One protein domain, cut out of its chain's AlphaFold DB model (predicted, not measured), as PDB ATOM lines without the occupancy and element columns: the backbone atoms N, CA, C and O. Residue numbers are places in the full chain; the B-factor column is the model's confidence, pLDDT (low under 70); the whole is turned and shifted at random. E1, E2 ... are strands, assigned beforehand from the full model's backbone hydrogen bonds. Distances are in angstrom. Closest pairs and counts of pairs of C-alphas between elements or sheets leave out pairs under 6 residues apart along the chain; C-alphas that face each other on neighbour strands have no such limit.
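This is residues 373 to 519 of the 641 residues of an uncharacterized protein of Epilithonimonas xixisoli (UniProt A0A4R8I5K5). What shape does the backbone make? It is a short solenoid of strands, a chain wound in stacked turns: E1, E3, residues 434 to 448 of E4, and E6 lie side by side in a bent wall, while E2, the first part of E4, E5 and E7 make a narrower wall across from it. At one end of the stack E10 comes back antiparallel along E6, and the hairpin of E8 and E9 lies beyond E10. What is it built of? The 147 printed residues include no named helix and ten named strands, E1 to E10 in order along the chain, so numbered; the class is all strand, and the strands form one branched, twisted sheet with parallel and antiparallel neighbours. How tightly is it drawn together? It is compact, with a radius of gyration of the C-alphas of 14.6 A and spans of 43 by 33 by 32 A.

What stands beside the first strand? E1, residues 379 to 388, is an edge strand with E3, residues 409 to 424, as its parallel neighbour at 41 degrees; N 381 and O 416 are within hydrogen-bond range at 2.9 A. What stands beside the longest strand? E4, residues 427 to 448, has staggered pairing: E2, residues 402 to 406, and E3 lie on one side of it, and E5, residues 458 to 462, and E6, residues 469 to 477, on the other side. These four are its parallel neighbours, with N 406 and O 430 at 2.9 A, N 440 and O 415 at 2.8 A, N 431 and O 459 at 2.8 A, and N 441 and O 472 at 2.8 A, each within hydrogen-bond range. What follows at the far end? E7, residues 484 to 487, is parallel to E5 at 5 degrees, with N 485 and O 458 within hydrogen-bond range at 2.8 A. E10, residues 507 to 515, is antiparallel to E6 at 169 degrees and to E8, residues 489 to 493, at 140 degrees; N 476 and O 508, and N 490 and O 514, are within hydrogen-bond range, each pair at 2.8 A. E8 and E9, residues 496 to 498, form a hairpin in which C-alphas 492 and 497 face each other at 5.4 A, with no backbone N and O within hydrogen-bond range. Which strands stay apart? Among them are E1 and E6, E2 and E5, and E3 and E7.

Where does the first strand run? E1 begins at C-alpha 379, (45.110, 93.191, 99.890), spans 21.9 A and bends by 86 degrees at residue 383. How do the next strands run? E2 spans 9.7 A; E3 spans 27.0 A and bends by 96 degrees at residue 413. E4 begins at C-alpha 427, (50.091, 96.146, 120.641), and bends by 177 degrees at residue 433; its first and last C-alphas are 9.6 A apart. And the rest? E5 spans 13.1 A, E6 22.0 A with a bend of 70 degrees at residue 474, E7 10.0 A, E8 13.2 A and E9 6.4 A. E10 spans 20.1 A, bends by 90 degrees at residue 510 and ends at C-alpha 515, (49.180, 75.095, 111.899).

How large is it? The two C-alphas farthest apart, those of Leu 389 and Val 519, are 44.4 A apart. Is anything missing, and which links are long? The printed part has no cut; the link from E1 to E2, residues 389 to 401, is long. Where is confidence low? The mean pLDDT of the printed part is 84.0, and residue 466, residues 493 to 505 and residues 516 to 519 are under 70.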
ATOM      1  N   HIS A 373      34.438  82.799 103.174       84.31
ATOM      2  CA  HIS A 373      35.486  81.950 102.597       84.31
ATOM      3  C   HIS A 373      36.497  82.701 101.718       84.31
ATOM      4  O   HIS A 373      37.397  82.078 101.159       84.31
ATOM      5  N   ASN A 374      36.355  84.020 101.564       87.56
ATOM      6  CA  ASN A 374      37.264  84.836 100.767       87.56
ATOM      7  C   ASN A 374      37.412  86.229 101.388       87.56
ATOM      8  O   ASN A 374      36.864  87.195 100.860       87.56
ATOM      9  N   SER A 375      38.073  86.333 102.546       94.62
ATOM     10  CA  SER A 375      38.365  87.633 103.161       94.62
ATOM     11  C   SER A 375      39.718  88.179 102.704       94.62
ATOM     12  O   SER A 375      40.652  87.418 102.454       94.62
ATOM     13  N   LEU A 376      39.811  89.502 102.579       95.56
ATOM     14  CA  LEU A 376      40.994  90.254 102.154       95.56
ATOM     15  C   LEU A 376      41.713  89.691 100.901       95.56
ATOM     16  O   LEU A 376      42.945  89.614 100.901       95.56
ATOM     17  N   PRO A 377      40.986  89.310  99.831       96.25
ATOM     18  CA  PRO A 377      41.573  88.873  98.565       96.25
ATOM     19  C   PRO A 377      42.524  89.908  97.954       96.25
ATOM     20  O   PRO A 377      42.101  90.963  97.478       96.25
ATOM     21  N   ASN A 378      43.813  89.570  97.892       96.44
ATOM     22  CA  ASN A 378      44.842  90.396  97.257       96.44
ATOM     23  C   ASN A 378      44.891  91.827  97.835       96.44
ATOM     24  O   ASN A 378      44.794  92.821  97.109       96.44
ATOM     25  N   VAL A 379      45.001  91.921  99.161       98.12
ATOM     26  CA  VAL A 379      45.110  93.191  99.890       98.12
ATOM     27  C   VAL A 379      46.557  93.423 100.310       98.12
ATOM     28  O   VAL A 379      47.168  92.573 100.959       98.12
ATOM     29  N   LYS A 380      47.100  94.597  99.981       98.31
ATOM     30  CA  LYS A 380      48.482  94.981 100.268       98.31
ATOM     31  C   LYS A 380      48.573  96.337 100.960       98.31
ATOM     32  O   LYS A 380      48.007  97.327 100.502       98.31
ATOM     33  N   PHE A 381      49.370  96.385 102.018       98.12
ATOM     34  CA  PHE A 381      49.852  97.614 102.640       98.12
ATOM     35  C   PHE A 381      51.359  97.685 102.444       98.12
ATOM     36  O   PHE A 381      52.066  96.728 102.763       98.12
ATOM     37  N   GLU A 382      51.858  98.802 101.927       97.56
ATOM     38  CA  GLU A 382      53.286  99.002 101.723       97.56
ATOM     39  C   GLU A 382      53.772 100.401 102.101       97.56
ATOM     40  O   GLU A 382      53.053 101.386 101.953       97.56
ATOM     41  N   ASN A 383      55.013 100.507 102.581       96.75
ATOM     42  CA  ASN A 383      55.620 101.794 102.947       96.75
ATOM     43  C   ASN A 383      54.748 102.582 103.943       96.75
ATOM     44  O   ASN A 383      54.555 103.791 103.798       96.75
ATOM     45  N   VAL A 384      54.173 101.878 104.924       94.50
ATOM     46  CA  VAL A 384      53.230 102.459 105.884       94.50
ATOM     47  C   VAL A 384      53.910 102.660 107.230       94.50
ATOM     48  O   VAL A 384      54.500 101.736 107.789       94.50
ATOM     49  N   ARG A 385      53.753 103.855 107.803       92.38
ATOM     50  CA  ARG A 385      54.014 104.095 109.228       92.38
ATOM     51  C   ARG A 385      52.692 104.179 109.971       92.38
ATOM     52  O   ARG A 385      51.849 105.009 109.631       92.38
ATOM     53  N   ILE A 386      52.538 103.364 111.007       90.31
ATOM     54  CA  ILE A 386      51.398 103.437 111.911       90.31
ATOM     55  C   ILE A 386      51.897 103.734 113.321       90.31
ATOM     56  O   ILE A 386      52.609 102.930 113.916       90.31
ATOM     57  N   GLU A 387      51.515 104.891 113.849       87.31
ATOM     58  CA  GLU A 387      51.836 105.315 115.205       87.31
ATOM     59  C   GLU A 387      50.563 105.434 116.038       87.31
ATOM     60  O   GLU A 387      49.666 106.174 115.650       87.31
ATOM     61  N   GLN A 388      50.480 104.708 117.157       85.94
ATOM     62  CA  GLN A 388      49.319 104.684 118.056       85.94
ATOM     63  C   GLN A 388      49.692 105.248 119.416       85.94
ATOM     64  O   GLN A 388      50.531 104.682 120.113       85.94
ATOM     65  N   LEU A 389      49.026 106.309 119.851       83.19
ATOM     66  CA  LEU A 389      49.398 107.009 121.087       83.19
ATOM     67  C   LEU A 389      48.447 106.759 122.270       83.19
ATOM     68  O   LEU A 389      48.644 107.326 123.344       83.19
ATOM     69  N   THR A 390      47.439 105.901 122.104       83.69
ATOM     70  CA  THR A 390      46.430 105.644 123.142       83.69
ATOM     71  C   THR A 390      46.769 104.423 123.989       83.69
ATOM     72  O   THR A 390      46.538 103.284 123.596       83.69
ATOM     73  N   SER A 391      47.269 104.686 125.199       86.88
ATOM     74  CA  SER A 391      47.683 103.676 126.187       86.88
ATOM     75  C   SER A 391      46.690 103.463 127.336       86.88
ATOM     76  O   SER A 391      46.835 102.537 128.138       86.88
ATOM     77  N   GLU A 392      45.680 104.328 127.454       89.56
ATOM     78  CA  GLU A 392      44.771 104.340 128.605       89.56
ATOM     79  C   GLU A 392      43.526 103.457 128.449       89.56
ATOM     80  O   GLU A 392      42.847 103.195 129.441       89.56
ATOM     81  N   ILE A 393      43.227 102.997 127.230       90.56
ATOM     82  CA  ILE A 393      42.073 102.134 126.953       90.56
ATOM     83  C   ILE A 393      42.480 100.679 127.160       90.56
ATOM     84  O   ILE A 393      43.381 100.166 126.491       90.56
ATOM     85  N   LYS A 394      41.804 100.014 128.099       89.50
ATOM     86  CA  LYS A 394      42.131  98.652 128.514       89.50
ATOM     87  C   LYS A 394      40.913  97.734 128.475       89.50
ATOM     88  O   LYS A 394      39.830  98.138 128.883       89.50
ATOM     89  N   ASN A 395      41.117  96.488 128.063       86.12
ATOM     90  CA  ASN A 395      40.158  95.396 128.184       86.12
ATOM     91  C   ASN A 395      40.665  94.404 129.236       86.12
ATOM     92  O   ASN A 395      41.795  93.934 129.137       86.12
ATOM     93  N   GLN A 396      39.871  94.118 130.270       85.94
ATOM     94  CA  GLN A 396      40.265  93.215 131.369       85.94
ATOM     95  C   GLN A 396      41.646  93.553 131.981       85.94
ATOM     96  O   GLN A 396      42.439  92.679 132.319       85.94
ATOM     97  N   GLY A 397      41.946  94.852 132.108       82.31
ATOM     98  CA  GLY A 397      43.213  95.357 132.655       82.31
ATOM     99  C   GLY A 397      44.381  95.394 131.665       82.31
ATOM    100  O   GLY A 397      45.461  95.875 132.021       82.31
ATOM    101  N   LYS A 398      44.164  94.958 130.425       85.31
ATOM    102  CA  LYS A 398      45.194  94.826 129.401       85.31
ATOM    103  C   LYS A 398      44.986  95.797 128.245       85.31
ATOM    104  O   LYS A 398      43.865  96.237 128.020       85.31
ATOM    105  N   LEU A 399      46.055  96.205 127.564       88.44
ATOM    106  CA  LEU A 399      45.971  97.236 126.528       88.44
ATOM    107  C   LEU A 399      45.100  96.767 125.356       88.44
ATOM    108  O   LEU A 399      45.390  95.743 124.754       88.44
ATOM    109  N   ALA A 400      44.068  97.537 125.006       89.75
ATOM    110  CA  ALA A 400      43.089  97.096 124.012       89.75
ATOM    111  C   ALA A 400      43.483  97.390 122.550       89.75
ATOM    112  O   ALA A 400      42.998  96.726 121.640       89.75
ATOM    113  N   GLY A 401      44.329  98.398 122.311       91.56
ATOM    114  CA  GLY A 401      44.682  98.848 120.961       91.56
ATOM    115  C   GLY A 401      45.755  98.001 120.275       91.56
ATOM    116  O   GLY A 401      46.619  97.426 120.939       91.56
ATOM    117  N   ALA A 402      45.743  97.978 118.941       94.00
ATOM    118  CA  ALA A 402      46.742  97.293 118.113       94.00
ATOM    119  C   ALA A 402      47.066  98.086 116.837       94.00
ATOM    120  O   ALA A 402      46.206  98.773 116.285       94.00
ATOM    121  N   ASN A 403      48.293  97.984 116.321       94.31
ATOM    122  CA  ASN A 403      48.629  98.610 115.040       94.31
ATOM    123  C   ASN A 403      47.831  97.961 113.892       94.31
ATOM    124  O   ASN A 403      47.267  98.671 113.061       94.31
ATOM    125  N   PHE A 404      47.731  96.630 113.885       95.94
ATOM    126  CA  PHE A 404      46.876  95.880 112.966       95.94
ATOM    127  C   PHE A 404      46.062  94.849 113.738       95.94
ATOM    128  O   PHE A 404      46.621  94.036 114.474       95.94
ATOM    129  N   TRP A 405      44.750  94.873 113.539       96.62
ATOM    130  CA  TRP A 405      43.819  93.917 114.111       96.62
ATOM    131  C   TRP A 405      42.988  93.281 113.004       96.62
ATOM    132  O   TRP A 405      42.092  93.918 112.448       96.62
ATOM    133  N   PHE A 406      43.277  92.021 112.703       97.19
ATOM    134  CA  PHE A 406      42.440  91.191 111.848       97.19
ATOM    135  C   PHE A 406      41.605  90.286 112.747       97.19
ATOM    136  O   PHE A 406      42.166  89.501 113.510       97.19
ATOM    137  N   GLY A 407      40.280  90.426 112.689       95.12
ATOM    138  CA  GLY A 407      39.341  89.611 113.458       95.12
ATOM    139  C   GLY A 407      39.391  88.119 113.105       95.12
ATOM    140  O   GLY A 407      40.290  87.628 112.422       95.12
ATOM    141  N   GLU A 408      38.406  87.363 113.575       95.75
ATOM    142  CA  GLU A 408      38.241  85.961 113.177       95.75
ATOM    143  C   GLU A 408      37.817  85.870 111.709       95.75
ATOM    144  O   GLU A 408      36.931  86.604 111.274       95.75
ATOM    145  N   ASN A 409      38.431  84.965 110.950       94.12
ATOM    146  CA  ASN A 409      38.171  84.800 109.523       94.12
ATOM    147  C   ASN A 409      38.055  83.313 109.186       94.12
ATOM    148  O   ASN A 409      38.757  82.487 109.758       94.12
ATOM    149  N   GLU A 410      37.219  82.935 108.222       92.00
ATOM    150  CA  GLU A 410      37.297  81.565 107.700       92.00
ATOM    151  C   GLU A 410      38.532  81.413 106.798       92.00
ATOM    152  O   GLU A 410      39.341  80.509 106.998       92.00
ATOM    153  N   THR A 411      38.737  82.361 105.879       90.56
ATOM    154  CA  THR A 411      39.878  82.373 104.950       90.56
ATOM    155  C   THR A 411      40.460  83.772 104.805       90.56
ATOM    156  O   THR A 411      39.687  84.686 104.530       90.56
ATOM    157  N   ILE A 412      41.787  83.941 104.866       93.31
ATOM    158  CA  ILE A 412      42.489  85.174 104.447       93.31
ATOM    159  C   ILE A 412      43.211  84.945 103.109       93.31
ATOM    160  O   ILE A 412      44.245  84.282 103.034       93.31
ATOM    161  N   SER A 413      42.685  85.515 102.031       91.56
ATOM    162  CA  SER A 413      43.110  85.239 100.657       91.56
ATOM    163  C   SER A 413      44.238  86.168 100.185       91.56
ATOM    164  O   SER A 413      44.022  87.048  99.363       91.56
ATOM    165  N   ASN A 414      45.476  85.943 100.633       90.38
ATOM    166  CA  ASN A 414      46.658  86.724 100.224       90.38
ATOM    167  C   ASN A 414      46.647  88.180 100.736       90.38
ATOM    168  O   ASN A 414      46.508  89.137  99.972       90.38
ATOM    169  N   LEU A 415      46.864  88.324 102.045       97.06
ATOM    170  CA  LEU A 415      47.139  89.597 102.712       97.06
ATOM    171  C   LEU A 415      48.652  89.854 102.785       97.06
ATOM    172  O   LEU A 415      49.412  88.973 103.185       97.06
ATOM    173  N   GLN A 416      49.092  91.069 102.455       98.31
ATOM    174  CA  GLN A 416      50.510  91.441 102.407       98.31
ATOM    175  C   GLN A 416      50.780  92.744 103.172       98.31
ATOM    176  O   GLN A 416      50.169  93.772 102.884       98.31
ATOM    177  N   LEU A 417      51.718  92.714 104.121       98.25
ATOM    178  CA  LEU A 417      52.198  93.873 104.876       98.25
ATOM    179  C   LEU A 417      53.706  94.036 104.635       98.25
ATOM    180  O   LEU A 417      54.502  93.266 105.173       98.25
ATOM    181  N   ASN A 418      54.099  95.037 103.843       98.00
ATOM    182  CA  ASN A 418      55.469  95.187 103.346       98.00
ATOM    183  C   ASN A 418      56.080  96.542 103.731       98.00
ATOM    184  O   ASN A 418      55.490  97.585 103.483       98.00
ATOM    185  N   ASN A 419      57.304  96.564 104.258       97.25
ATOM    186  CA  ASN A 419      57.984  97.804 104.654       97.25
ATOM    187  C   ASN A 419      57.124  98.661 105.604       97.25
ATOM    188  O   ASN A 419      56.692  99.768 105.271       97.25
ATOM    189  N   ILE A 420      56.821  98.094 106.771       96.38
ATOM    190  CA  ILE A 420      55.911  98.686 107.752       96.38
ATOM    191  C   ILE A 420      56.696  99.141 108.978       96.38
ATOM    192  O   ILE A 420      57.487  98.382 109.532       96.38
ATOM    193  N   MET A 421      56.426 100.355 109.450       94.62
ATOM    194  CA  MET A 421      56.909 100.848 110.738       94.62
ATOM    195  C   MET A 421      55.752 100.907 111.733       94.62
ATOM    196  O   MET A 421      54.837 101.717 111.571       94.62
ATOM    197  N   LEU A 422      55.806 100.079 112.773       93.38
ATOM    198  CA  LEU A 422      54.872 100.139 113.896       93.38
ATOM    199  C   LEU A 422      55.478 101.003 115.004       93.38
ATOM    200  O   LEU A 422      56.627 100.798 115.391       93.38
ATOM    201  N   SER A 423      54.733 101.975 115.512       88.62
ATOM    202  CA  SER A 423      55.230 102.904 116.525       88.62
ATOM    203  C   SER A 423      54.208 103.172 117.629       88.62
ATOM    204  O   SER A 423      52.995 103.028 117.443       88.62
ATOM    205  N   GLY A 424      54.719 103.607 118.778       87.50
ATOM    206  CA  GLY A 424      53.935 104.139 119.884       87.50
ATOM    207  C   GLY A 424      53.623 103.114 120.974       87.50
ATOM    208  O   GLY A 424      54.483 102.356 121.433       87.50
ATOM    209  N   THR A 425      52.384 103.170 121.445       88.31
ATOM    210  CA  THR A 425      51.909 102.541 122.680       88.31
ATOM    211  C   THR A 425      51.092 101.273 122.454       88.31
ATOM    212  O   THR A 425      51.016 100.480 123.383       88.31
ATOM    213  N   ALA A 426      50.523 101.062 121.260       88.62
ATOM    214  CA  ALA A 426      49.662  99.918 120.945       88.62
ATOM    215  C   ALA A 426      50.399  98.567 120.928       88.62
ATOM    216  O   ALA A 426      51.624  98.506 120.796       88.62
ATOM    217  N   ASN A 427      49.622  97.481 121.010       92.88
ATOM    218  CA  ASN A 427      50.091  96.146 120.641       92.88
ATOM    219  C   ASN A 427      50.460  96.102 119.147       92.88
ATOM    220  O   ASN A 427      50.039  96.966 118.379       92.88
ATOM    221  N   GLY A 428      51.222  95.092 118.727       93.69
ATOM    222  CA  GLY A 428      51.662  94.974 117.335       93.69
ATOM    223  C   GLY A 428      50.570  94.466 116.384       93.69
ATOM    224  O   GLY A 428      49.614  95.180 116.074       93.69
ATOM    225  N   ILE A 429      50.743  93.248 115.867       96.06
ATOM    226  CA  ILE A 429      49.871  92.661 114.835       96.06
ATOM    227  C   ILE A 429      49.081  91.494 115.428       96.06
ATOM    228  O   ILE A 429      49.670  90.582 116.002       96.06
ATOM    229  N   HIS A 430      47.759  91.511 115.267       96.88
ATOM    230  CA  HIS A 430      46.864  90.421 115.652       96.88
ATOM    231  C   HIS A 430      46.190  89.809 114.422       96.88
ATOM    232  O   HIS A 430      45.612  90.535 113.612       96.88
ATOM    233  N   ILE A 431      46.234  88.482 114.318       96.62
ATOM    234  CA  ILE A 431      45.495  87.668 113.355       96.62
ATOM    235  C   ILE A 431      44.609  86.711 114.159       96.62
ATOM    236  O   ILE A 431      45.100  85.775 114.798       96.62
ATOM    237  N   GLY A 432      43.304  86.980 114.153       94.75
ATOM    238  CA  GLY A 432      42.292  86.205 114.862       94.75
ATOM    239  C   GLY A 432      42.129  84.786 114.319       94.75
ATOM    240  O   GLY A 432      42.762  84.404 113.336       94.75
ATOM    241  N   ASN A 433      41.261  84.003 114.972       94.75
ATOM    242  CA  ASN A 433      41.012  82.592 114.653       94.75
ATOM    243  C   ASN A 433      40.737  82.395 113.156       94.75
ATOM    244  O   ASN A 433      39.638  82.701 112.693       94.75
ATOM    245  N   THR A 434      41.737  81.891 112.426       92.12
ATOM    246  CA  THR A 434      41.695  81.746 110.964       92.12
ATOM    247  C   THR A 434      41.909  80.298 110.532       92.12
ATOM    248  O   THR A 434      42.767  79.613 111.097       92.12
ATOM    249  N   THR A 435      41.113  79.809 109.573       86.56
ATOM    250  CA  THR A 435      41.221  78.428 109.070       86.56
ATOM    251  C   THR A 435      42.150  78.329 107.861       86.56
ATOM    252  O   THR A 435      43.105  77.567 107.896       86.56
ATOM    253  N   TYR A 436      41.890  79.082 106.793       82.06
ATOM    254  CA  TYR A 436      42.600  78.950 105.515       82.06
ATOM    255  C   TYR A 436      43.348  80.236 105.154       82.06
ATOM    256  O   TYR A 436      42.928  81.339 105.511       82.06
ATOM    257  N   GLY A 437      44.400  80.110 104.346       87.31
ATOM    258  CA  GLY A 437      44.868  81.214 103.514       87.31
ATOM    259  C   GLY A 437      46.336  81.584 103.671       87.31
ATOM    260  O   GLY A 437      47.155  80.802 104.144       87.31
ATOM    261  N   ARG A 438      46.682  82.795 103.227       88.38
ATOM    262  CA  ARG A 438      48.064  83.277 103.147       88.38
ATOM    263  C   ARG A 438      48.180  84.701 103.664       88.38
ATOM    264  O   ARG A 438      47.512  85.605 103.163       88.38
ATOM    265  N   VAL A 439      49.103  84.896 104.600       95.19
ATOM    266  CA  VAL A 439      49.525  86.208 105.094       95.19
ATOM    267  C   VAL A 439      51.032  86.344 104.906       95.19
ATOM    268  O   VAL A 439      51.785  85.434 105.243       95.19
ATOM    269  N   SER A 440      51.484  87.471 104.367       95.00
ATOM    270  CA  SER A 440      52.902  87.788 104.206       95.00
ATOM    271  C   SER A 440      53.244  89.055 104.968       95.00
ATOM    272  O   SER A 440      52.667  90.110 104.714       95.00
ATOM    273  N   LEU A 441      54.196  88.946 105.886       97.38
ATOM    274  CA  LEU A 441      54.769  90.047 106.641       97.38
ATOM    275  C   LEU A 441      56.226  90.201 106.197       97.38
ATOM    276  O   LEU A 441      57.021  89.273 106.361       97.38
ATOM    277  N   GLU A 442      56.592  91.355 105.639       96.38
ATOM    278  CA  GLU A 442      57.942  91.606 105.127       96.38
ATOM    279  C   GLU A 442      58.472  92.988 105.533       96.38
ATOM    280  O   GLU A 442      57.794  94.002 105.378       96.38
ATOM    281  N   ASN A 443      59.724  93.047 106.000       96.38
ATOM    282  CA  ASN A 443      60.421  94.281 106.380       96.38
ATOM    283  C   ASN A 443      59.619  95.109 107.403       96.38
ATOM    284  O   ASN A 443      59.329  96.286 107.183       96.38
ATOM    285  N   ILE A 444      59.216  94.484 108.510       96.06
ATOM    286  CA  ILE A 444      58.470  95.162 109.577       96.06
ATOM    287  C   ILE A 444      59.436  95.590 110.673       96.06
ATOM    288  O   ILE A 444      60.149  94.766 111.243       96.06
ATOM    289  N   LEU A 445      59.426  96.882 110.985       93.69
ATOM    290  CA  LEU A 445      60.235  97.504 112.024       93.69
ATOM    291  C   LEU A 445      59.338  98.098 113.104       93.69
ATOM    292  O   LEU A 445      58.181  98.447 112.861       93.69
ATOM    293  N   THR A 446      59.897  98.255 114.298       89.19
ATOM    294  CA  THR A 446      59.168  98.783 115.447       89.19
ATOM    295  C   THR A 446      59.914  99.902 116.161       89.19
ATOM    296  O   THR A 446      61.140  99.880 116.270       89.19
ATOM    297  N   TRP A 447      59.163 100.880 116.671       86.25
ATOM    298  CA  TRP A 447      59.647 101.943 117.553       86.25
ATOM    299  C   TRP A 447      58.711 102.057 118.763       86.25
ATOM    300  O   TRP A 447      57.679 102.725 118.713       86.25
ATOM    301  N   SER A 448      59.028 101.371 119.863       77.88
ATOM    302  CA  SER A 448      58.158 101.361 121.046       77.88
ATOM    303  C   SER A 448      58.345 102.572 121.946       77.88
ATOM    304  O   SER A 448      59.462 103.002 122.230       77.88
ATOM    305  N   ASP A 449      57.234 103.000 122.541       82.69
ATOM    306  CA  ASP A 449      57.272 103.594 123.871       82.69
ATOM    307  C   ASP A 449      57.572 102.496 124.910       82.69
ATOM    308  O   ASP A 449      56.824 101.518 125.022       82.69
ATOM    309  N   LYS A 450      58.683 102.653 125.643       81.75
ATOM    310  CA  LYS A 450      59.155 101.717 126.680       81.75
ATOM    311  C   LYS A 450      58.365 101.819 127.988       81.75
ATOM    312  O   LYS A 450      58.538 100.984 128.869       81.75
ATOM    313  N   GLN A 451      57.540 102.853 128.150       85.56
ATOM    314  CA  GLN A 451      56.764 103.074 129.372       85.56
ATOM    315  C   GLN A 451      55.442 102.297 129.378       85.56
ATOM    316  O   GLN A 451      54.844 102.101 130.436       85.56
ATOM    317  N   VAL A 452      54.979 101.836 128.212       85.12
ATOM    318  CA  VAL A 452      53.708 101.121 128.075       85.12
ATOM    319  C   VAL A 452      53.965  99.630 127.914       85.12
ATOM    320  O   VAL A 452      54.505  99.187 126.898       85.12
ATOM    321  N   LYS A 453      53.524  98.850 128.908       86.31
ATOM    322  CA  LYS A 453      53.534  97.387 128.846       86.31
ATOM    323  C   LYS A 453      52.513  96.910 127.811       86.31
ATOM    324  O   LYS A 453      51.307  97.015 128.040       86.31
ATOM    325  N   LYS A 454      53.016  96.390 126.695       88.75
ATOM    326  CA  LYS A 454      52.224  95.764 125.634       88.75
ATOM    327  C   LYS A 454      51.929  94.310 125.993       88.75
ATOM    328  O   LYS A 454      52.614  93.706 126.819       88.75
ATOM    329  N   GLU A 455      50.892  93.766 125.380       89.69
ATOM    330  CA  GLU A 455      50.508  92.368 125.544       89.69
ATOM    331  C   GLU A 455      51.215  91.448 124.562       89.69
ATOM    332  O   GLU A 455      51.708  90.392 124.954       89.69
ATOM    333  N   PHE A 456      51.236  91.849 123.291       92.00
ATOM    334  CA  PHE A 456      51.794  91.068 122.197       92.00
ATOM    335  C   PHE A 456      52.472  91.968 121.163       92.00
ATOM    336  O   PHE A 456      52.027  93.082 120.865       92.00
ATOM    337  N   ALA A 457      53.554  91.454 120.592       91.38
ATOM    338  CA  ALA A 457      54.171  91.987 119.390       91.38
ATOM    339  C   ALA A 457      53.515  91.383 118.139       91.38
ATOM    340  O   ALA A 457      53.180  92.105 117.200       91.38
ATOM    341  N   LEU A 458      53.274  90.072 118.154       93.19
ATOM    342  CA  LEU A 458      52.560  89.337 117.116       93.19
ATOM    343  C   LEU A 458      51.688  88.265 117.780       93.19
ATOM    344  O   LEU A 458      52.205  87.456 118.537       93.19
ATOM    345  N   ASP A 459      50.384  88.252 117.523       94.31
ATOM    346  CA  ASP A 459      49.457  87.213 117.995       94.31
ATOM    347  C   ASP A 459      48.762  86.584 116.788       94.31
ATOM    348  O   ASP A 459      48.017  87.258 116.082       94.31
ATOM    349  N   VAL A 460      49.025  85.303 116.534       93.19
ATOM    350  CA  VAL A 460      48.432  84.542 115.428       93.19
ATOM    351  C   VAL A 460      47.667  83.360 115.995       93.19
ATOM    352  O   VAL A 460      48.237  82.510 116.686       93.19
ATOM    353  N   ASN A 461      46.379  83.288 115.674       93.44
ATOM    354  CA  ASN A 461      45.486  82.254 116.172       93.44
ATOM    355  C   ASN A 461      44.952  81.401 115.018       93.44
ATOM    356  O   ASN A 461      44.144  81.847 114.207       93.44
ATOM    357  N   PHE A 462      45.376  80.141 114.961       88.12
ATOM    358  CA  PHE A 462      44.827  79.171 114.019       88.12
ATOM    359  C   PHE A 462      43.540  78.582 114.606       88.12
ATOM    360  O   PHE A 462      43.525  78.145 115.765       88.12
ATOM    361  N   LYS A 463      42.455  78.551 113.815       88.69
ATOM    362  CA  LYS A 463      41.123  78.104 114.279       88.69
ATOM    363  C   LYS A 463      41.159  76.680 114.840       88.69
ATOM    364  O   LYS A 463      40.457  76.361 115.796       88.69
ATOM    365  N   ASN A 464      41.984  75.823 114.251       81.88
ATOM    366  CA  ASN A 464      42.294  74.488 114.741       81.88
ATOM    367  C   ASN A 464      43.712  74.086 114.291       81.88
ATOM    368  O   ASN A 464      44.378  74.827 113.574       81.88
ATOM    369  N   SER A 465      44.181  72.919 114.733       73.25
ATOM    370  CA  SER A 465      45.508  72.386 114.387       73.25
ATOM    371  C   SER A 465      45.692  72.061 112.900       73.25
ATOM    372  O   SER A 465      46.818  71.943 112.444       73.25
ATOM    373  N   ASP A 466      44.614  71.927 112.131       67.12
ATOM    374  CA  ASP A 466      44.662  71.460 110.735       67.12
ATOM    375  C   ASP A 466      44.354  72.591 109.757       67.12
ATOM    376  O   ASP A 466      44.112  72.350 108.578       67.12
ATOM    377  N   ALA A 467      44.291  73.817 110.271       73.62
ATOM    378  CA  ALA A 467      44.012  75.028 109.532       73.62
ATOM    379  C   ALA A 467      45.128  75.268 108.498       73.62
ATOM    380  O   ALA A 467      46.240  75.607 108.901       73.62
ATOM    381  N   PRO A 468      44.876  75.158 107.182       77.00
ATOM    382  CA  PRO A 468      45.887  75.436 106.158       77.00
ATOM    383  C   PRO A 468      46.044  76.954 105.942       77.00
ATOM    384  O   PRO A 468      45.903  77.488 104.839       77.00
ATOM    385  N   LEU A 469      46.290  77.674 107.032       84.25
ATOM    386  CA  LEU A 469      46.764  79.045 107.041       84.25
ATOM    387  C   LEU A 469      48.291  79.020 107.015       84.25
ATOM    388  O   LEU A 469      48.927  78.250 107.734       84.25
ATOM    389  N   VAL A 470      48.886  79.907 106.229       85.69
ATOM    390  CA  VAL A 470      50.333  80.107 106.210       85.69
ATOM    391  C   VAL A 470      50.643  81.576 106.453       85.69
ATOM    392  O   VAL A 470      50.147  82.452 105.741       85.69
ATOM    393  N   VAL A 471      51.493  81.843 107.445       89.88
ATOM    394  CA  VAL A 471      52.007  83.188 107.732       89.88
ATOM    395  C   VAL A 471      53.505  83.229 107.451       89.88
ATOM    396  O   VAL A 471      54.296  82.591 108.143       89.88
ATOM    397  N   TYR A 472      53.901  83.989 106.436       88.88
ATOM    398  CA  TYR A 472      55.297  84.204 106.062       88.88
ATOM    399  C   TYR A 472      55.858  85.418 106.796       88.88
ATOM    400  O   TYR A 472      55.239  86.482 106.793       88.88
ATOM    401  N   LEU A 473      57.038  85.269 107.397       88.00
ATOM    402  CA  LEU A 473      57.747  86.330 108.108       88.00
ATOM    403  C   LEU A 473      59.129  86.531 107.486       88.00
ATOM    404  O   LEU A 473      59.977  85.634 107.543       88.00
ATOM    405  N   LYS A 474      59.380  87.724 106.947       88.38
ATOM    406  CA  LYS A 474      60.666  88.074 106.345       88.38
ATOM    407  C   LYS A 474      61.192  89.407 106.864       88.38
ATOM    408  O   LYS A 474      60.508  90.420 106.774       88.38
ATOM    409  N   ASN A 475      62.417  89.424 107.383       89.62
ATOM    410  CA  ASN A 475      63.075  90.621 107.931       89.62
ATOM    411  C   ASN A 475      62.204  91.414 108.927       89.62
ATOM    412  O   ASN A 475      62.021  92.626 108.812       89.62
ATOM    413  N   ILE A 476      61.632  90.716 109.896       91.50
ATOM    414  CA  ILE A 476      60.769  91.277 110.929       91.50
ATOM    415  C   ILE A 476      61.601  91.580 112.174       91.50
ATOM    416  O   ILE A 476      62.345  90.720 112.637       91.50
ATOM    417  N   SER A 477      61.441  92.775 112.738       90.44
ATOM    418  CA  SER A 477      62.040  93.208 114.003       90.44
ATOM    419  C   SER A 477      60.979  93.894 114.865       90.44
ATOM    420  O   SER A 477      60.722  95.095 114.720       90.44
ATOM    421  N   LEU A 478      60.359  93.135 115.770       87.56
ATOM    422  CA  LEU A 478      59.330  93.639 116.683       87.56
ATOM    423  C   LEU A 478      59.895  94.015 118.059       87.56
ATOM    424  O   LEU A 478      61.085  93.873 118.335       87.56
ATOM    425  N   TYR A 479      59.010  94.515 118.921       81.38
ATOM    426  CA  TYR A 479      59.336  95.029 120.246       81.38
ATOM    427  C   TYR A 479      60.054  93.973 121.105       81.38
ATOM    428  O   TYR A 479      59.475  92.923 121.359       81.38
ATOM    429  N   PRO A 480      61.291  94.202 121.578       76.38
ATOM    430  CA  PRO A 480      62.058  93.179 122.295       76.38
ATOM    431  C   PRO A 480      61.542  92.899 123.717       76.38
ATOM    432  O   PRO A 480      61.953  91.921 124.328       76.38
ATOM    433  N   ASP A 481      60.684  93.768 124.248       79.69
ATOM    434  CA  ASP A 481      60.115  93.747 125.600       79.69
ATOM    435  C   ASP A 481      58.693  93.161 125.659       79.69
ATOM    436  O   ASP A 481      58.018  93.262 126.681       79.69
ATOM    437  N   THR A 482      58.217  92.585 124.556       83.12
ATOM    438  CA  THR A 482      56.866  92.026 124.417       83.12
ATOM    439  C   THR A 482      56.958  90.629 123.803       83.12
ATOM    440  O   THR A 482      57.910  90.351 123.089       83.12
ATOM    441  N   GLU A 483      56.004  89.734 124.040       87.88
ATOM    442  CA  GLU A 483      56.036  88.367 123.492       87.88
ATOM    443  C   GLU A 483      55.293  88.242 122.151       87.88
ATOM    444  O   GLU A 483      54.448  89.078 121.812       87.88
ATOM    445  N   SER A 484      55.605  87.191 121.385       90.00
ATOM    446  CA  SER A 484      54.838  86.769 120.205       90.00
ATOM    447  C   SER A 484      54.180  85.410 120.454       90.00
ATOM    448  O   SER A 484      54.823  84.489 120.957       90.00
ATOM    449  N   TYR A 485      52.912  85.264 120.070       90.06
ATOM    450  CA  TYR A 485      52.095  84.083 120.334       90.06
ATOM    451  C   TYR A 485      51.602  83.436 119.036       90.06
ATOM    452  O   TYR A 485      51.076  84.106 118.149       90.06
ATOM    453  N   PHE A 486      51.722  82.107 118.957       88.00
ATOM    454  CA  PHE A 486      51.282  81.294 117.818       88.00
ATOM    455  C   PHE A 486      50.370  80.163 118.315       88.00
ATOM    456  O   PHE A 486      50.815  79.044 118.584       88.00
ATOM    457  N   LYS A 487      49.081  80.452 118.514       88.06
ATOM    458  CA  LYS A 487      48.138  79.472 119.077       88.06
ATOM    459  C   LYS A 487      47.725  78.466 118.010       88.06
ATOM    460  O   LYS A 487      47.261  78.858 116.947       88.06
ATOM    461  N   ASN A 488      47.866  77.173 118.313       83.00
ATOM    462  CA  ASN A 488      47.665  76.065 117.368       83.00
ATOM    463  C   ASN A 488      48.572  76.122 116.123       83.00
ATOM    464  O   ASN A 488      48.257  75.469 115.134       83.00
ATOM    465  N   GLY A 489      49.697  76.846 116.183       78.06
ATOM    466  CA  GLY A 489      50.704  76.894 115.121       78.06
ATOM    467  C   GLY A 489      52.084  76.390 115.555       78.06
ATOM    468  O   GLY A 489      52.373  76.299 116.751       78.06
ATOM    469  N   THR A 490      52.926  76.087 114.568       73.44
ATOM    470  CA  THR A 490      54.353  75.765 114.695       73.44
ATOM    471  C   THR A 490      55.163  76.765 113.871       73.44
ATOM    472  O   THR A 490      54.817  77.070 112.727       73.44
ATOM    473  N   LEU A 491      56.250  77.277 114.452       76.94
ATOM    474  CA  LEU A 491      57.194  78.164 113.777       76.94
ATOM    475  C   LEU A 491      58.288  77.330 113.096       76.94
ATOM    476  O   LEU A 491      59.018  76.580 113.743       76.94
ATOM    477  N   LEU A 492      58.429  77.502 111.788       70.25
ATOM    478  CA  LEU A 492      59.465  76.891 110.969       70.25
ATOM    479  C   LEU A 492      60.527  77.936 110.626       70.25
ATOM    480  O   LEU A 492      60.220  78.997 110.076       70.25
ATOM    481  N   SER A 493      61.785  77.624 110.930       68.38
ATOM    482  CA  SER A 493      62.950  78.376 110.456       68.38
ATOM    483  C   SER A 493      63.684  77.579 109.372       68.38
ATOM    484  O   SER A 493      63.572  76.352 109.323       68.38
ATOM    485  N   ASN A 494      64.499  78.249 108.547       55.81
ATOM    486  CA  ASN A 494      65.384  77.596 107.567       55.81
ATOM    487  C   ASN A 494      66.412  76.628 108.197       55.81
ATOM    488  O   ASN A 494      67.161  75.986 107.466       55.81
ATOM    489  N   THR A 495      66.497  76.531 109.530       39.97
ATOM    490  CA  THR A 495      67.564  75.784 110.211       39.97
ATOM    491  C   THR A 495      67.108  74.830 111.312       39.97
ATOM    492  O   THR A 495      67.935  74.046 111.767       39.97
ATOM    493  N   THR A 496      65.858  74.861 111.789       46.25
ATOM    494  CA  THR A 496      65.338  73.915 112.809       46.25
ATOM    495  C   THR A 496      63.852  74.158 113.106       46.25
ATOM    496  O   THR A 496      63.375  75.293 113.019       46.25
ATOM    497  N   GLU A 497      63.127  73.097 113.473       47.75
ATOM    498  CA  GLU A 497      61.769  73.155 114.032       47.75
ATOM    499  C   GLU A 497      61.850  73.531 115.519       47.75
ATOM    500  O   GLU A 497      62.652  72.957 116.258       47.75
ATOM    501  N   GLN A 498      61.058  74.507 115.964       51.22
ATOM    502  CA  GLN A 498      60.966  74.870 117.379       51.22
ATOM    503  C   GLN A 498      59.506  74.807 117.824       51.22
ATOM    504  O   GLN A 498      58.648  75.511 117.291       51.22
ATOM    505  N   ASN A 499      59.228  73.936 118.794       43.97
ATOM    506  CA  ASN A 499      57.901  73.777 119.375       43.97
ATOM    507  C   ASN A 499      57.716  74.711 120.575       43.97
ATOM    508  O   ASN A 499      58.555  74.731 121.464       43.97
ATOM    509  N   GLU A 500      56.564  75.392 120.573       46.94
ATOM    510  CA  GLU A 500      55.924  76.133 121.673       46.94
ATOM    511  C   GLU A 500      56.710  77.305 122.287       46.94
ATOM    512  O   GLU A 500      57.782  77.145 122.851       46.94
ATOM    513  N   THR A 501      56.095  78.498 122.232       45.34
ATOM    514  CA  THR A 501      56.555  79.752 122.873       45.34
ATOM    515  C   THR A 501      58.014  80.097 122.567       45.34
ATOM    516  O   THR A 501      58.938  79.788 123.313       45.34
ATOM    517  N   PHE A 502      58.229  80.785 121.447       46.25
ATOM    518  CA  PHE A 502      59.538  81.344 121.137       46.25
ATOM    519  C   PHE A 502      59.824  82.520 122.087       46.25
ATOM    520  O   PHE A 502      59.412  83.646 121.826       46.25
ATOM    521  N   GLU A 503      60.557  82.261 123.173       42.81
ATOM    522  CA  GLU A 503      61.171  83.291 124.039       42.81
ATOM    523  C   GLU A 503      62.411  83.947 123.386       42.81
ATOM    524  O   GLU A 503      63.192  84.654 124.025       42.81
ATOM    525  N   GLY A 504      62.639  83.714 122.089       50.19
ATOM    526  CA  GLY A 504      63.693  84.384 121.344       50.19
ATOM    527  C   GLY A 504      63.279  85.804 120.951       50.19
ATOM    528  O   GLY A 504      62.140  86.064 120.569       50.19
ATOM    529  N   LYS A 505      64.235  86.736 121.044       62.31
ATOM    530  CA  LYS A 505      64.114  88.156 120.658       62.31
ATOM    531  C   LYS A 505      63.288  88.272 119.372       62.31
ATOM    532  O   LYS A 505      63.709  87.667 118.395       62.31
ATOM    533  N   ASN A 506      62.164  89.005 119.382       76.00
ATOM    534  CA  ASN A 506      61.193  89.148 118.278       76.00
ATOM    535  C   ASN A 506      61.808  89.589 116.934       76.00
ATOM    536  O   ASN A 506      61.630  90.716 116.470       76.00
ATOM    537  N   PHE A 507      62.543  88.688 116.305       81.31
ATOM    538  CA  PHE A 507      63.371  88.930 115.147       81.31
ATOM    539  C   PHE A 507      63.269  87.722 114.225       81.31
ATOM    540  O   PHE A 507      63.771  86.642 114.535       81.31
ATOM    541  N   PHE A 508      62.618  87.905 113.080       80.44
ATOM    542  CA  PHE A 508      62.333  86.829 112.135       80.44
ATOM    543  C   PHE A 508      62.945  87.167 110.778       80.44
ATOM    544  O   PHE A 508      62.503  88.093 110.111       80.44
ATOM    545  N   GLN A 509      63.970  86.422 110.357       80.56
ATOM    546  CA  GLN A 509      64.656  86.678 109.082       80.56
ATOM    547  C   GLN A 509      63.960  86.028 107.889       80.56
ATOM    548  O   GLN A 509      63.570  86.734 106.973       80.56
ATOM    549  N   ASN A 510      63.780  84.707 107.924       79.56
ATOM    550  CA  ASN A 510      63.029  83.935 106.932       79.56
ATOM    551  C   ASN A 510      62.332  82.793 107.676       79.56
ATOM    552  O   ASN A 510      62.917  81.727 107.868       79.56
ATOM    553  N   HIS A 511      61.135  83.066 108.190       79.38
ATOM    554  CA  HIS A 511      60.345  82.100 108.949       79.38
ATOM    555  C   HIS A 511      58.968  81.909 108.322       79.38
ATOM    556  O   HIS A 511      58.442  82.787 107.637       79.38
ATOM    557  N   MET A 512      58.374  80.760 108.613       78.06
ATOM    558  CA  MET A 512      57.004  80.427 108.253       78.06
ATOM    559  C   MET A 512      56.278  79.927 109.495       78.06
ATOM    560  O   MET A 512      56.832  79.136 110.249       78.06
ATOM    561  N   ILE A 513      55.046  80.371 109.714       74.75
ATOM    562  CA  ILE A 513      54.162  79.807 110.732       74.75
ATOM    563  C   ILE A 513      53.082  79.017 110.002       74.75
ATOM    564  O   ILE A 513      52.385  79.568 109.146       74.75
ATOM    565  N   ILE A 514      52.951  77.745 110.356       75.44
ATOM    566  CA  ILE A 514      51.903  76.843 109.863       75.44
ATOM    567  C   ILE A 514      51.100  76.312 111.046       75.44
ATOM    568  O   ILE A 514      51.558  76.415 112.185       75.44
ATOM    569  N   SER A 515      49.915  75.750 110.817       70.50
ATOM    570  CA  SER A 515      49.180  75.095 111.899       70.50
ATOM    571  C   SER A 515      49.979  73.912 112.457       70.50
ATOM    572  O   SER A 515      50.782  73.299 111.752       70.50
ATOM    573  N   LYS A 516      49.795  73.600 113.745       61.91
ATOM    574  CA  LYS A 516      50.461  72.461 114.389       61.91
ATOM    575  C   LYS A 516      50.060  71.193 113.644       61.91
ATOM    576  O   LYS A 516      48.901  70.804 113.778       61.91
ATOM    577  N   PRO A 517      50.974  70.505 112.942       47.44
ATOM    578  CA  PRO A 517      50.607  69.298 112.233       47.44
ATOM    579  C   PRO A 517      50.092  68.283 113.253       47.44
ATOM    580  O   PRO A 517      50.847  67.735 114.059       47.44
ATOM    581  N   LYS A 518      48.790  68.000 113.234       42.34
ATOM    582  CA  LYS A 518      48.336  66.719 113.749       42.34
ATOM    583  C   LYS A 518      48.666  65.713 112.669       42.34
ATOM    584  O   LYS A 518      48.096  65.734 111.582       42.34
ATOM    585  N   VAL A 519      49.569  64.796 112.985       35.91
ATOM    586  CA  VAL A 519      49.661  63.532 112.259       35.91
ATOM    587  C   VAL A 519      48.306  62.833 112.423       35.91
ATOM    588  O   VAL A 519      48.069  62.116 113.394       35.91
TER     589      VAL A 519